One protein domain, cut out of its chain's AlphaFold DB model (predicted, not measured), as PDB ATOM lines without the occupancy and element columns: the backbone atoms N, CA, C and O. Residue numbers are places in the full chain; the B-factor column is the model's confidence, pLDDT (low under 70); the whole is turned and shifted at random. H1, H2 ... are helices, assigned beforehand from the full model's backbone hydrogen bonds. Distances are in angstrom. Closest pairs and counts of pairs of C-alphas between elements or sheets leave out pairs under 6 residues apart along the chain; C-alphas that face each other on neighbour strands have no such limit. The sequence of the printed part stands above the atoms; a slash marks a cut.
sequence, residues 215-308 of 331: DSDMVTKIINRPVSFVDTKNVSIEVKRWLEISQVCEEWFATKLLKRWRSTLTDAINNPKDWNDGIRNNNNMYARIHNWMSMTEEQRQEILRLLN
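What this domain is: This is residues 215 to 308 of the 331 residues of an uncharacterized protein of Caenorhabditis remanei (UniProt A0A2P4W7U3). The longest helix, H2, packs crosswise on the core helix H5, as do H3 and H1, while H4 touches both H2 and H3. H6 sits beside H1 at one end of the longest axis. The 94 printed residues have six named helices, H1 to H6, all helix by class, compact, with a radius of gyration of the C-alphas of 12.4 A and spans of 35 by 25 by 21 A.

Where its parts are: H2, residues 232 to 246, measures 20.7 A, beginning at C-alpha 232 (90.722, 121.043, 78.805). H5, residues 280 to 293, measures 19.8 A. H1 is residues 215 to 223, H3 250 to 258, H4 262 to 270, and H6 297 to 306, ending at C-alpha 306 (113.486, 136.809, 78.836).

How they stand to each other: H2 touches the hub H5, closest C-alphas Val 235 and His 290, 6.1 A, at a steep tilt of 46 degrees. H1 touches H5 with Ile 223 and Arg 288 closest, C-alphas 5.1 A apart. Every helix has every O i to N i+4 pair within hydrogen-bond range.

The domain as a whole: The printed part has no cut and no long link; pLDDT is under 70 at residues 215 to 217, 263 and 277 to 282.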
ATOM      1  N   ASP A 215     118.843 129.471  78.252       55.12
ATOM      2  CA  ASP A 215     117.586 129.805  78.928       55.12
ATOM      3  C   ASP A 215     116.363 129.592  78.020       55.12
ATOM      4  O   ASP A 215     115.345 129.051  78.452       55.12
ATOM      5  N   SER A 216     116.476 129.887  76.718       61.38
ATOM      6  CA  SER A 216     115.420 129.596  75.731       61.38
ATOM      7  C   SER A 216     115.157 128.090  75.573       61.38
ATOM      8  O   SER A 216     114.010 127.654  75.398       61.38
ATOM      9  N   ASP A 217     116.210 127.278  75.685       68.94
ATOM     10  CA  ASP A 217     116.115 125.821  75.629       68.94
ATOM     11  C   ASP A 217     115.418 125.254  76.879       68.94
ATOM     12  O   ASP A 217     114.550 124.385  76.765       68.94
ATOM     13  N   MET A 218     115.688 125.808  78.070       72.06
ATOM     14  CA  MET A 218     114.970 125.434  79.297       72.06
ATOM     15  C   MET A 218     113.467 125.737  79.215       72.06
ATOM     16  O   MET A 218     112.650 124.860  79.511       72.06
ATOM     17  N   VAL A 219     113.084 126.924  78.738       72.94
ATOM     18  CA  VAL A 219     111.669 127.296  78.539       72.94
ATOM     19  C   VAL A 219     110.977 126.342  77.569       72.94
ATOM     20  O   VAL A 219     109.872 125.853  77.825       72.94
ATOM     21  N   THR A 220     111.659 126.012  76.474       79.44
ATOM     22  CA  THR A 220     111.150 125.081  75.466       79.44
ATOM     23  C   THR A 220     110.965 123.678  76.047       79.44
ATOM     24  O   THR A 220     109.950 123.036  75.766       79.44
ATOM     25  N   LYS A 221     111.894 123.203  76.882       80.12
ATOM     26  CA  LYS A 221     111.800 121.897  77.554       80.12
ATOM     27  C   LYS A 221     110.619 121.818  78.520       80.12
ATOM     28  O   LYS A 221     109.909 120.814  78.508       80.12
ATOM     29  N   ILE A 222     110.385 122.862  79.315       80.38
ATOM     30  CA  ILE A 222     109.289 122.897  80.296       80.38
ATOM     31  C   ILE A 222     107.932 122.912  79.584       80.38
ATOM     32  O   ILE A 222     107.077 122.070  79.854       80.38
ATOM     33  N   ILE A 223     107.756 123.809  78.611       85.06
ATOM     34  CA  ILE A 223     106.488 123.964  77.884       85.06
ATOM     35  C   ILE A 223     106.143 122.704  77.084       85.06
ATOM     36  O   ILE A 223     104.977 122.314  77.017       85.06
ATOM     37  N   ASN A 224     107.140 122.035  76.495       83.19
ATOM     38  CA  ASN A 224     106.936 120.831  75.685       83.19
ATOM     39  C   ASN A 224     106.967 119.521  76.479       83.19
ATOM     40  O   ASN A 224     106.995 118.450  75.864       83.19
ATOM     41  N   ARG A 225     106.955 119.575  77.815       83.06
ATOM     42  CA  ARG A 225     106.887 118.371  78.643       83.06
ATOM     43  C   ARG A 225     105.660 117.531  78.245       83.06
ATOM     44  O   ARG A 225     104.562 118.083  78.146       83.06
ATOM     45  N   PRO A 226     105.813 116.220  77.985       74.81
ATOM     46  CA  PRO A 226     104.686 115.381  77.597       74.81
ATOM     47  C   PRO A 226     103.690 115.262  78.753       74.81
ATOM     48  O   PRO A 226     104.083 115.065  79.903       74.81
ATOM     49  N   VAL A 227     102.402 115.354  78.425       80.81
ATOM     50  CA  VAL A 227     101.293 115.219  79.372       80.81
ATOM     51  C   VAL A 227     100.343 114.150  78.842       80.81
ATOM     52  O   VAL A 227      99.979 114.177  77.666       80.81
ATOM     53  N   SER A 228      99.979 113.187  79.690       79.00
ATOM     54  CA  SER A 228      99.101 112.065  79.329       79.00
ATOM     55  C   SER A 228      97.622 112.453  79.302       79.00
ATOM     56  O   SER A 228      96.864 111.913  78.498       79.00
ATOM     57  N   PHE A 229      97.219 113.393  80.158       86.12
ATOM     58  CA  PHE A 229      95.847 113.867  80.280       86.12
ATOM     59  C   PHE A 229      95.809 115.313  80.775       86.12
ATOM     60  O   PHE A 229      96.564 115.674  81.677       86.12
ATOM     61  N   VAL A 230      94.913 116.123  80.210       87.56
ATOM     62  CA  VAL A 230      94.633 117.490  80.665       87.56
ATOM     63  C   VAL A 230      93.126 117.680  80.719       87.56
ATOM     64  O   VAL A 230      92.437 117.389  79.745       87.56
ATOM     65  N   ASP A 231      92.619 118.232  81.818       87.88
ATOM     66  CA  ASP A 231      91.258 118.763  81.849       87.88
ATOM     67  C   ASP A 231      91.211 120.058  81.021       87.88
ATOM     68  O   ASP A 231      91.639 121.130  81.464       87.88
ATOM     69  N   THR A 232      90.736 119.945  79.779       88.94
ATOM     70  CA  THR A 232      90.722 121.043  78.805       88.94
ATOM     71  C   THR A 232      89.779 122.173  79.210       88.94
ATOM     72  O   THR A 232      90.038 123.327  78.865       88.94
ATOM     73  N   LYS A 233      88.718 121.884  79.973       89.81
ATOM     74  CA  LYS A 233      87.777 122.894  80.475       89.81
ATOM     75  C   LYS A 233      88.416 123.676  81.611       89.81
ATOM     76  O   LYS A 233      88.454 124.905  81.553       89.81
ATOM     77  N   ASN A 234      88.991 122.973  82.585       90.69
ATOM     78  CA  ASN A 234      89.655 123.614  83.715       90.69
ATOM     79  C   ASN A 234      90.854 124.464  83.268       90.69
ATOM     80  O   ASN A 234      90.932 125.643  83.607       90.69
ATOM     81  N   VAL A 235      91.739 123.916  82.424       93.75
ATOM     82  CA  VAL A 235      92.928 124.654  81.957       93.75
ATOM     83  C   VAL A 235      92.554 125.894  81.134       93.75
ATOM     84  O   VAL A 235      93.252 126.906  81.177       93.75
ATOM     85  N   SER A 236      91.429 125.846  80.411       93.12
ATOM     86  CA  SER A 236      90.916 126.989  79.648       93.12
ATOM     87  C   SER A 236      90.410 128.107  80.553       93.12
ATOM     88  O   SER A 236      90.635 129.280  80.260       93.12
ATOM     89  N   ILE A 237      89.751 127.765  81.663       91.12
ATOM     90  CA  ILE A 237      89.328 128.742  82.676       91.12
ATOM     91  C   ILE A 237      90.557 129.371  83.338       91.12
ATOM     92  O   ILE A 237      90.637 130.592  83.475       91.12
ATOM     93  N   GLU A 238      91.531 128.544  83.709       93.00
ATOM     94  CA  GLU A 238      92.727 128.982  84.423       93.00
ATOM     95  C   GLU A 238      93.570 129.954  83.590       93.00
ATOM     96  O   GLU A 238      93.923 131.036  84.064       93.00
ATOM     97  N   VAL A 239      93.831 129.618  82.322       93.94
ATOM     98  CA  VAL A 239      94.627 130.478  81.437       93.94
ATOM     99  C   VAL A 239      93.903 131.777  81.093       93.94
ATOM    100  O   VAL A 239      94.550 132.816  81.011       93.94
ATOM    101  N   LYS A 240      92.569 131.758  80.940       93.25
ATOM    102  CA  LYS A 240      91.776 132.981  80.739       93.25
ATOM    103  C   LYS A 240      91.935 133.933  81.912       93.25
ATOM    104  O   LYS A 240      92.266 135.098  81.714       93.25
ATOM    105  N   ARG A 241      91.756 133.410  83.127       91.12
ATOM    106  CA  ARG A 241      91.906 134.186  84.357       91.12
ATOM    107  C   ARG A 241      93.326 134.732  84.497       91.12
ATOM    108  O   ARG A 241      93.508 135.881  84.881       91.12
ATOM    109  N   TRP A 242      94.333 133.926  84.169       94.00
ATOM    110  CA  TRP A 242      95.721 134.370  84.203       94.00
ATOM    111  C   TRP A 242      96.019 135.461  83.164       94.00
ATOM    112  O   TRP A 242      96.656 136.448  83.515       94.00
ATOM    113  N   LEU A 243      95.542 135.336  81.921       90.69
ATOM    114  CA  LEU A 243      95.709 136.368  80.883       90.69
ATOM    115  C   LEU A 243      95.066 137.699  81.297       90.69
ATOM    116  O   LEU A 243      95.654 138.755  81.076       90.69
ATOM    117  N   GLU A 244      93.897 137.643  81.936       88.31
ATOM    118  CA  GLU A 244      93.187 138.821  82.441       88.31
ATOM    119  C   GLU A 244      93.950 139.512  83.582       88.31
ATOM    120  O   GLU A 244      94.143 140.725  83.548       88.31
ATOM    121  N   ILE A 245      94.448 138.748  84.559       85.69
ATOM    122  CA  ILE A 245      95.174 139.296  85.718       85.69
ATOM    123  C   ILE A 245      96.567 139.801  85.328       85.69
ATOM    124  O   ILE A 245      96.997 140.857  85.785       85.69
ATOM    125  N   SER A 246      97.291 139.038  84.507       84.19
ATOM    126  CA  SER A 246      98.679 139.347  84.141       84.19
ATOM    127  C   SER A 246      98.803 140.468  83.109       84.19
ATOM    128  O   SER A 246      99.908 140.961  82.895       84.19
ATOM    129  N   GLN A 247      97.699 140.844  82.445       83.12
ATOM    130  CA  GLN A 247      97.679 141.808  81.336       83.12
ATOM    131  C   GLN A 247      98.673 141.453  80.211       83.12
ATOM    132  O   GLN A 247      99.136 142.307  79.448       83.12
ATOM    133  N   VAL A 248      99.019 140.169  80.090       85.75
ATOM    134  CA  VAL A 248      99.864 139.670  79.008       85.75
ATOM    135  C   VAL A 248      99.037 139.613  77.733       85.75
ATOM    136  O   VAL A 248      97.944 139.044  77.696       85.75
ATOM    137  N   CYS A 249      99.585 140.156  76.646       83.31
ATOM    138  CA  CYS A 249      98.927 140.098  75.350       83.31
ATOM    139  C   CYS A 249      98.671 138.638  74.918       83.31
ATOM    140  O   CYS A 249      99.602 137.865  74.687       83.31
ATOM    141  N   GLU A 250      97.403 138.269  74.739       81.94
ATOM    142  CA  GLU A 250      96.997 136.919  74.313       81.94
ATOM    143  C   GLU A 250      97.609 136.523  72.951       81.94
ATOM    144  O   GLU A 250      97.954 135.359  72.746       81.94
ATOM    145  N   GLU A 251      97.829 137.479  72.037       80.69
ATOM    146  CA  GLU A 251      98.549 137.229  70.773       80.69
ATOM    147  C   GLU A 251      99.999 136.809  71.030       80.69
ATOM    148  O   GLU A 251     100.511 135.866  70.420       80.69
ATOM    149  N   TRP A 252     100.667 137.486  71.962       88.50
ATOM    150  CA  TRP A 252     102.030 137.147  72.340       88.50
ATOM    151  C   TRP A 252     102.084 135.759  72.981       88.50
ATOM    152  O   TRP A 252     102.908 134.935  72.585       88.50
ATOM    153  N   PHE A 253     101.157 135.461  73.894       88.25
ATOM    154  CA  PHE A 253     101.069 134.154  74.543       88.25
ATOM    155  C   PHE A 253     100.869 133.026  73.512       88.25
ATOM    156  O   PHE A 253     101.625 132.046  73.489       88.25
ATOM    157  N   ALA A 254      99.927 133.201  72.580       83.88
ATOM    158  CA  ALA A 254      99.670 132.241  71.508       83.88
ATOM    159  C   ALA A 254     100.899 132.030  70.605       83.88
ATOM    160  O   ALA A 254     101.309 130.894  70.346       83.88
ATOM    161  N   THR A 255     101.520 133.113  70.139       78.00
ATOM    162  CA  THR A 255     102.573 133.040  69.115       78.00
ATOM    163  C   THR A 255     103.936 132.662  69.684       78.00
ATOM    164  O   THR A 255     104.662 131.871  69.070       78.00
ATOM    165  N   LYS A 256     104.310 133.185  70.857       81.00
ATOM    166  CA  LYS A 256     105.640 132.970  71.443       81.00
ATOM    167  C   LYS A 256     105.735 131.664  72.211       81.00
ATOM    168  O   LYS A 256     106.710 130.942  71.981       81.00
ATOM    169  N   LEU A 257     104.730 131.332  73.023       84.69
ATOM    170  CA  LEU A 257     104.758 130.152  73.892       84.69
ATOM    171  C   LEU A 257     104.071 128.946  73.251       84.69
ATOM    172  O   LEU A 257     104.647 127.858  73.208       84.69
ATOM    173  N   LEU A 258     102.882 129.129  72.674       84.12
ATOM    174  CA  LEU A 258     102.133 128.002  72.103       84.12
ATOM    175  C   LEU A 258     102.501 127.703  70.645       84.12
ATOM    176  O   LEU A 258     102.214 126.602  70.167       84.12
ATOM    177  N   LYS A 259     103.166 128.642  69.956       78.81
ATOM    178  CA  LYS A 259     103.444 128.604  68.507       78.81
ATOM    179  C   LYS A 259     102.159 128.424  67.683       78.81
ATOM    180  O   LYS A 259     102.103 127.607  66.762       78.81
ATOM    181  N   ARG A 260     101.114 129.164  68.060       80.00
ATOM    182  CA  ARG A 260      99.777 129.165  67.450       80.00
ATOM    183  C   ARG A 260      99.340 130.575  67.085       80.00
ATOM    184  O   ARG A 260      99.914 131.554  67.547       80.00
ATOM    185  N   TRP A 261      98.295 130.648  66.269       73.25
ATOM    186  CA  TRP A 261      97.569 131.883  66.015       73.25
ATOM    187  C   TRP A 261      96.701 132.237  67.222       73.25
ATOM    188  O   TRP A 261      96.118 131.337  67.836       73.25
ATOM    189  N   ARG A 262      96.554 133.534  67.512       83.12
ATOM    190  CA  ARG A 262      95.624 134.027  68.538       83.12
ATOM    191  C   ARG A 262      94.224 133.461  68.359       83.12
ATOM    192  O   ARG A 262      93.686 132.921  69.308       83.12
ATOM    193  N   SER A 263      93.669 133.500  67.147       69.69
ATOM    194  CA  SER A 263      92.312 133.000  66.890       69.69
ATOM    195  C   SER A 263      92.136 131.523  67.250       69.69
ATOM    196  O   SER A 263      91.096 131.149  67.778       69.69
ATOM    197  N   THR A 264      93.157 130.687  67.022       78.31
ATOM    198  CA  THR A 264      93.145 129.272  67.425       78.31
ATOM    199  C   THR A 264      93.142 129.118  68.940       78.31
ATOM    200  O   THR A 264      92.439 128.254  69.459       78.31
ATOM    201  N   LEU A 265      93.921 129.939  69.650       84.75
ATOM    202  CA  LEU A 265      93.900 129.964  71.109       84.75
ATOM    203  C   LEU A 265      92.527 130.418  71.615       84.75
ATOM    204  O   LEU A 265      91.932 129.700  72.411       84.75
ATOM    205  N   THR A 266      92.022 131.554  71.123       86.31
ATOM    206  CA  THR A 266      90.735 132.141  71.515       86.31
ATOM    207  C   THR A 266      89.585 131.152  71.322       86.31
ATOM    208  O   THR A 266      88.786 130.958  72.235       86.31
ATOM    209  N   ASP A 267      89.503 130.505  70.158       83.81
ATOM    210  CA  ASP A 267      88.472 129.501  69.868       83.81
ATOM    211  C   ASP A 267      88.567 128.312  70.833       83.81
ATOM    212  O   ASP A 267      87.582 127.938  71.468       83.81
ATOM    213  N   ALA A 268      89.774 127.781  71.036       84.38
ATOM    214  CA  ALA A 268      89.989 126.628  71.899       84.38
ATOM    215  C   ALA A 268      89.641 126.898  73.369       84.38
ATOM    216  O   ALA A 268      88.940 126.102  73.984       84.38
ATOM    217  N   ILE A 269      90.064 128.033  73.934       90.50
ATOM    218  CA  ILE A 269      89.758 128.352  75.338       90.50
ATOM    219  C   ILE A 269      88.289 128.748  75.543       90.50
ATOM    220  O   ILE A 269      87.774 128.653  76.658       90.50
ATOM    221  N   ASN A 270      87.603 129.224  74.498       87.69
ATOM    222  CA  ASN A 270      86.174 129.553  74.544       87.69
ATOM    223  C   ASN A 270      85.279 128.339  74.355       87.69
ATOM    224  O   ASN A 270      84.228 128.270  74.989       87.69
ATOM    225  N   ASN A 271      85.706 127.389  73.532       86.19
ATOM    226  CA  ASN A 271      84.963 126.175  73.256       86.19
ATOM    227  C   ASN A 271      85.857 124.935  73.436       86.19
ATOM    228  O   ASN A 271      86.216 124.267  72.457       86.19
ATOM    229  N   PRO A 272      86.265 124.630  74.685       87.56
ATOM    230  CA  PRO A 272      87.189 123.544  74.946       87.56
ATOM    231  C   PRO A 272      86.537 122.190  74.684       87.56
ATOM    232  O   PRO A 272      85.615 121.766  75.380       87.56
ATOM    233  N   LYS A 273      87.060 121.490  73.676       82.62
ATOM    234  CA  LYS A 273      86.728 120.088  73.406       82.62
ATOM    235  C   LYS A 273      87.350 119.196  74.470       82.62
ATOM    236  O   LYS A 273      88.449 119.491  74.944       82.62
ATOM    237  N   ASP A 274      86.678 118.103  74.813       79.00
ATOM    238  CA  ASP A 274      87.214 117.123  75.752       79.00
ATOM    239  C   ASP A 274      88.528 116.523  75.215       79.00
ATOM    240  O   ASP A 274      88.707 116.334  74.011       79.00
ATOM    241  N   TRP A 275      89.475 116.253  76.117       79.06
ATOM    242  CA  TRP A 275      90.829 115.789  75.775       79.06
ATOM    243  C   TRP A 275      90.837 114.551  74.871       79.06
ATOM    244  O   TRP A 275      91.669 114.435  73.970       79.06
ATOM    245  N   ASN A 276      89.890 113.640  75.097       76.12
ATOM    246  CA  ASN A 276      89.767 112.391  74.347       76.12
ATOM    247  C   ASN A 276      89.044 112.560  72.998       76.12
ATOM    248  O   ASN A 276      89.201 111.710  72.129       76.12
ATOM    249  N   ASP A 277      88.327 113.670  72.799       68.62
ATOM    250  CA  ASP A 277      87.602 113.992  71.557       68.62
ATOM    251  C   ASP A 277      88.428 114.912  70.634       68.62
ATOM    252  O   ASP A 277      87.999 115.315  69.546       68.62
ATOM    253  N   GLY A 278      89.617 115.311  71.091       60.12
ATOM    254  CA  GLY A 278      90.487 116.274  70.435       60.12
ATOM    255  C   GLY A 278      91.394 115.669  69.364       60.12
ATOM    256  O   GLY A 278      91.944 114.578  69.492       60.12
ATOM    257  N   ILE A 279      91.663 116.452  68.316       60.03
ATOM    258  CA  ILE A 279      92.789 116.201  67.408       60.03
ATOM    259  C   ILE A 279      94.080 116.301  68.237       60.03
ATOM    260  O   ILE A 279      94.276 117.289  68.943       60.03
ATOM    261  N   ARG A 280      95.011 115.348  68.096       60.12
ATOM    262  CA  ARG A 280      96.308 115.294  68.818       60.12
ATOM    263  C   ARG A 280      97.074 116.632  68.863       60.12
ATOM    264  O   ARG A 280      97.803 116.915  69.812       60.12
ATOM    265  N   ASN A 281      96.900 117.473  67.846       61.94
ATOM    266  CA  ASN A 281      97.492 118.805  67.747       61.94
ATOM    267  C   ASN A 281      96.897 119.823  68.748       61.94
ATOM    268  O   ASN A 281      97.623 120.675  69.261       61.94
ATOM    269  N   ASN A 282      95.599 119.717  69.048       67.50
ATOM    270  CA  ASN A 282      94.917 120.507  70.077       67.50
ATOM    271  C   ASN A 282      95.307 120.015  71.472       67.50
ATOM    272  O   ASN A 282      95.584 120.832  72.345       67.50
ATOM    273  N   ASN A 283      95.458 118.702  71.651       76.81
ATOM    274  CA  ASN A 283      95.949 118.128  72.907       76.81
ATOM    275  C   ASN A 283      97.364 118.629  73.222       76.81
ATOM    276  O   ASN A 283      97.659 118.989  74.357       76.81
ATOM    277  N   ASN A 284      98.225 118.771  72.207       81.56
ATOM    278  CA  ASN A 284      99.533 119.403  72.387       81.56
ATOM    279  C   ASN A 284      99.428 120.864  72.864       81.56
ATOM    280  O   ASN A 284     100.222 121.288  73.697       81.56
ATOM    281  N   MET A 285      98.450 121.630  72.372       85.25
ATOM    282  CA  MET A 285      98.235 123.006  72.821       85.25
ATOM    283  C   MET A 285      97.758 123.057  74.275       85.25
ATOM    284  O   MET A 285      98.357 123.778  75.067       85.25
ATOM    285  N   TYR A 286      96.754 122.259  74.650       90.38
ATOM    286  CA  TYR A 286      96.290 122.185  76.039       90.38
ATOM    287  C   TYR A 286      97.373 121.671  76.990       90.38
ATOM    288  O   TYR A 286      97.498 122.199  78.087       90.38
ATOM    289  N   ALA A 287      98.212 120.724  76.561       89.94
ATOM    290  CA  ALA A 287      99.378 120.283  77.329       89.94
ATOM    291  C   ALA A 287     100.368 121.426  77.582       89.94
ATOM    292  O   ALA A 287     100.841 121.592  78.702       89.94
ATOM    293  N   ARG A 288     100.650 122.255  76.571       91.69
ATOM    294  CA  ARG A 288     101.525 123.428  76.722       91.69
ATOM    295  C   ARG A 288     100.936 124.470  77.667       91.69
ATOM    296  O   ARG A 288     101.669 125.003  78.493       91.69
ATOM    297  N   ILE A 289      99.632 124.735  77.565       92.62
ATOM    298  CA  ILE A 289      98.935 125.643  78.484       92.62
ATOM    299  C   ILE A 289      98.976 125.071  79.906       92.62
ATOM    300  O   ILE A 289      99.339 125.782  80.830       92.62
ATOM    301  N   HIS A 290      98.693 123.783  80.083       93.69
ATOM    302  CA  HIS A 290      98.761 123.115  81.383       93.69
ATOM    303  C   HIS A 290     100.164 123.201  81.996       93.69
ATOM    304  O   HIS A 290     100.313 123.552  83.164       93.69
ATOM    305  N   ASN A 291     101.202 122.925  81.205       92.19
ATOM    306  CA  ASN A 291     102.587 123.040  81.653       92.19
ATOM    307  C   ASN A 291     102.929 124.475  82.060       92.19
ATOM    308  O   ASN A 291     103.591 124.650  83.074       92.19
ATOM    309  N   TRP A 292     102.450 125.479  81.316       92.75
ATOM    310  CA  TRP A 292     102.586 126.895  81.672       92.75
ATOM    311  C   TRP A 292     101.864 127.242  82.980       92.75
ATOM    312  O   TRP A 292     102.428 127.916  83.840       92.75
ATOM    313  N   MET A 293     100.633 126.762  83.159       93.00
ATOM    314  CA  MET A 293      99.861 126.993  84.383       93.00
ATOM    315  C   MET A 293     100.467 126.286  85.599       93.00
ATOM    316  O   MET A 293     100.379 126.804  86.706       93.00
ATOM    317  N   SER A 294     101.174 125.174  85.380       89.25
ATOM    318  CA  SER A 294     101.902 124.430  86.415       89.25
ATOM    319  C   SER A 294     103.223 125.086  86.849       89.25
ATOM    320  O   SER A 294     103.879 124.580  87.760       89.25
ATOM    321  N   MET A 295     103.657 126.166  86.192       86.38
ATOM    322  CA  MET A 295     104.865 126.906  86.569       86.38
ATOM    323  C   MET A 295     104.602 127.807  87.776       86.38
ATOM    324  O   MET A 295     103.487 128.300  87.959       86.38
ATOM    325  N   THR A 296     105.643 128.081  88.568       86.19
ATOM    326  CA  THR A 296     105.530 129.103  89.619       86.19
ATOM    327  C   THR A 296     105.437 130.495  88.998       86.19
ATOM    328  O   THR A 296     105.847 130.711  87.852       86.19
ATOM    329  N   GLU A 297     104.902 131.459  89.748       84.12
ATOM    330  CA  GLU A 297     104.775 132.827  89.246       84.12
ATOM    331  C   GLU A 297     106.146 133.427  88.921       84.12
ATOM    332  O   GLU A 297     106.313 134.031  87.867       84.12
ATOM    333  N   GLU A 298     107.162 133.153  89.739       82.75
ATOM    334  CA  GLU A 298     108.536 133.617  89.524       82.75
ATOM    335  C   GLU A 298     109.109 133.079  88.206       82.75
ATOM    336  O   GLU A 298     109.744 133.815  87.452       82.75
ATOM    337  N   GLN A 299     108.845 131.806  87.890       84.38
ATOM    338  CA  GLN A 299     109.274 131.214  86.625       84.38
ATOM    339  C   GLN A 299     108.549 131.842  85.434       84.38
ATOM    340  O   GLN A 299     109.174 132.095  84.405       84.38
ATOM    341  N   ARG A 300     107.242 132.109  85.553       89.06
ATOM    342  CA  ARG A 300     106.489 132.793  84.492       89.06
ATOM    343  C   ARG A 300     107.020 134.204  84.267       89.06
ATOM    344  O   ARG A 300     107.261 134.562  83.118       89.06
ATOM    345  N   GLN A 301     107.269 134.961  85.333       86.44
ATOM    346  CA  GLN A 301     107.809 136.322  85.254       86.44
ATOM    347  C   GLN A 301     109.201 136.356  84.619       86.44
ATOM    348  O   GLN A 301     109.454 137.184  83.743       86.44
ATOM    349  N   GLU A 302     110.077 135.413  84.967       84.88
ATOM    350  CA  GLU A 302     111.389 135.314  84.324       84.88
ATOM    351  C   GLU A 302     111.260 135.022  82.823       84.88
ATOM    352  O   GLU A 302     111.953 135.629  82.008       84.88
ATOM    353  N   ILE A 303     110.311 134.174  82.415       84.62
ATOM    354  CA  ILE A 303     110.057 133.915  80.992       84.62
ATOM    355  C   ILE A 303     109.501 135.146  80.280       84.62
ATOM    356  O   ILE A 303     109.927 135.445  79.162       84.62
ATOM    357  N   LEU A 304     108.564 135.863  80.902       87.75
ATOM    358  CA  LEU A 304     108.022 137.105  80.351       87.75
ATOM    359  C   LEU A 304     109.142 138.134  80.136       87.75
ATOM    360  O   LEU A 304     109.199 138.759  79.074       87.75
ATOM    361  N   ARG A 305     110.075 138.243  81.090       85.50
ATOM    362  CA  ARG A 305     111.263 139.102  81.000       85.50
ATOM    363  C   ARG A 305     112.205 138.663  79.875       85.50
ATOM    364  O   ARG A 305     112.573 139.485  79.039       85.50
ATOM    365  N   LEU A 306     112.563 137.377  79.827       82.06
ATOM    366  CA  LEU A 306     113.486 136.809  78.836       82.06
ATOM    367  C   LEU A 306     112.961 136.908  77.400       82.06
ATOM    368  O   LEU A 306     113.743 137.048  76.463       82.06
ATOM    369  N   LEU A 307     111.645 136.811  77.219       81.00
ATOM    370  CA  LEU A 307     111.000 136.833  75.906       81.00
ATOM    371  C   LEU A 307     110.408 138.208  75.542       81.00
ATOM    372  O   LEU A 307     109.679 138.304  74.547       81.00
ATOM    373  N   ASN A 308     110.713 139.247  76.330       82.88
ATOM    374  CA  ASN A 308     110.245 140.625  76.160       82.88
ATOM    375  C   ASN A 308     108.726 140.705  75.923       82.88
ATOM    376  O   ASN A 308     108.263 141.214  74.898       82.88
TER     377      ASN A 308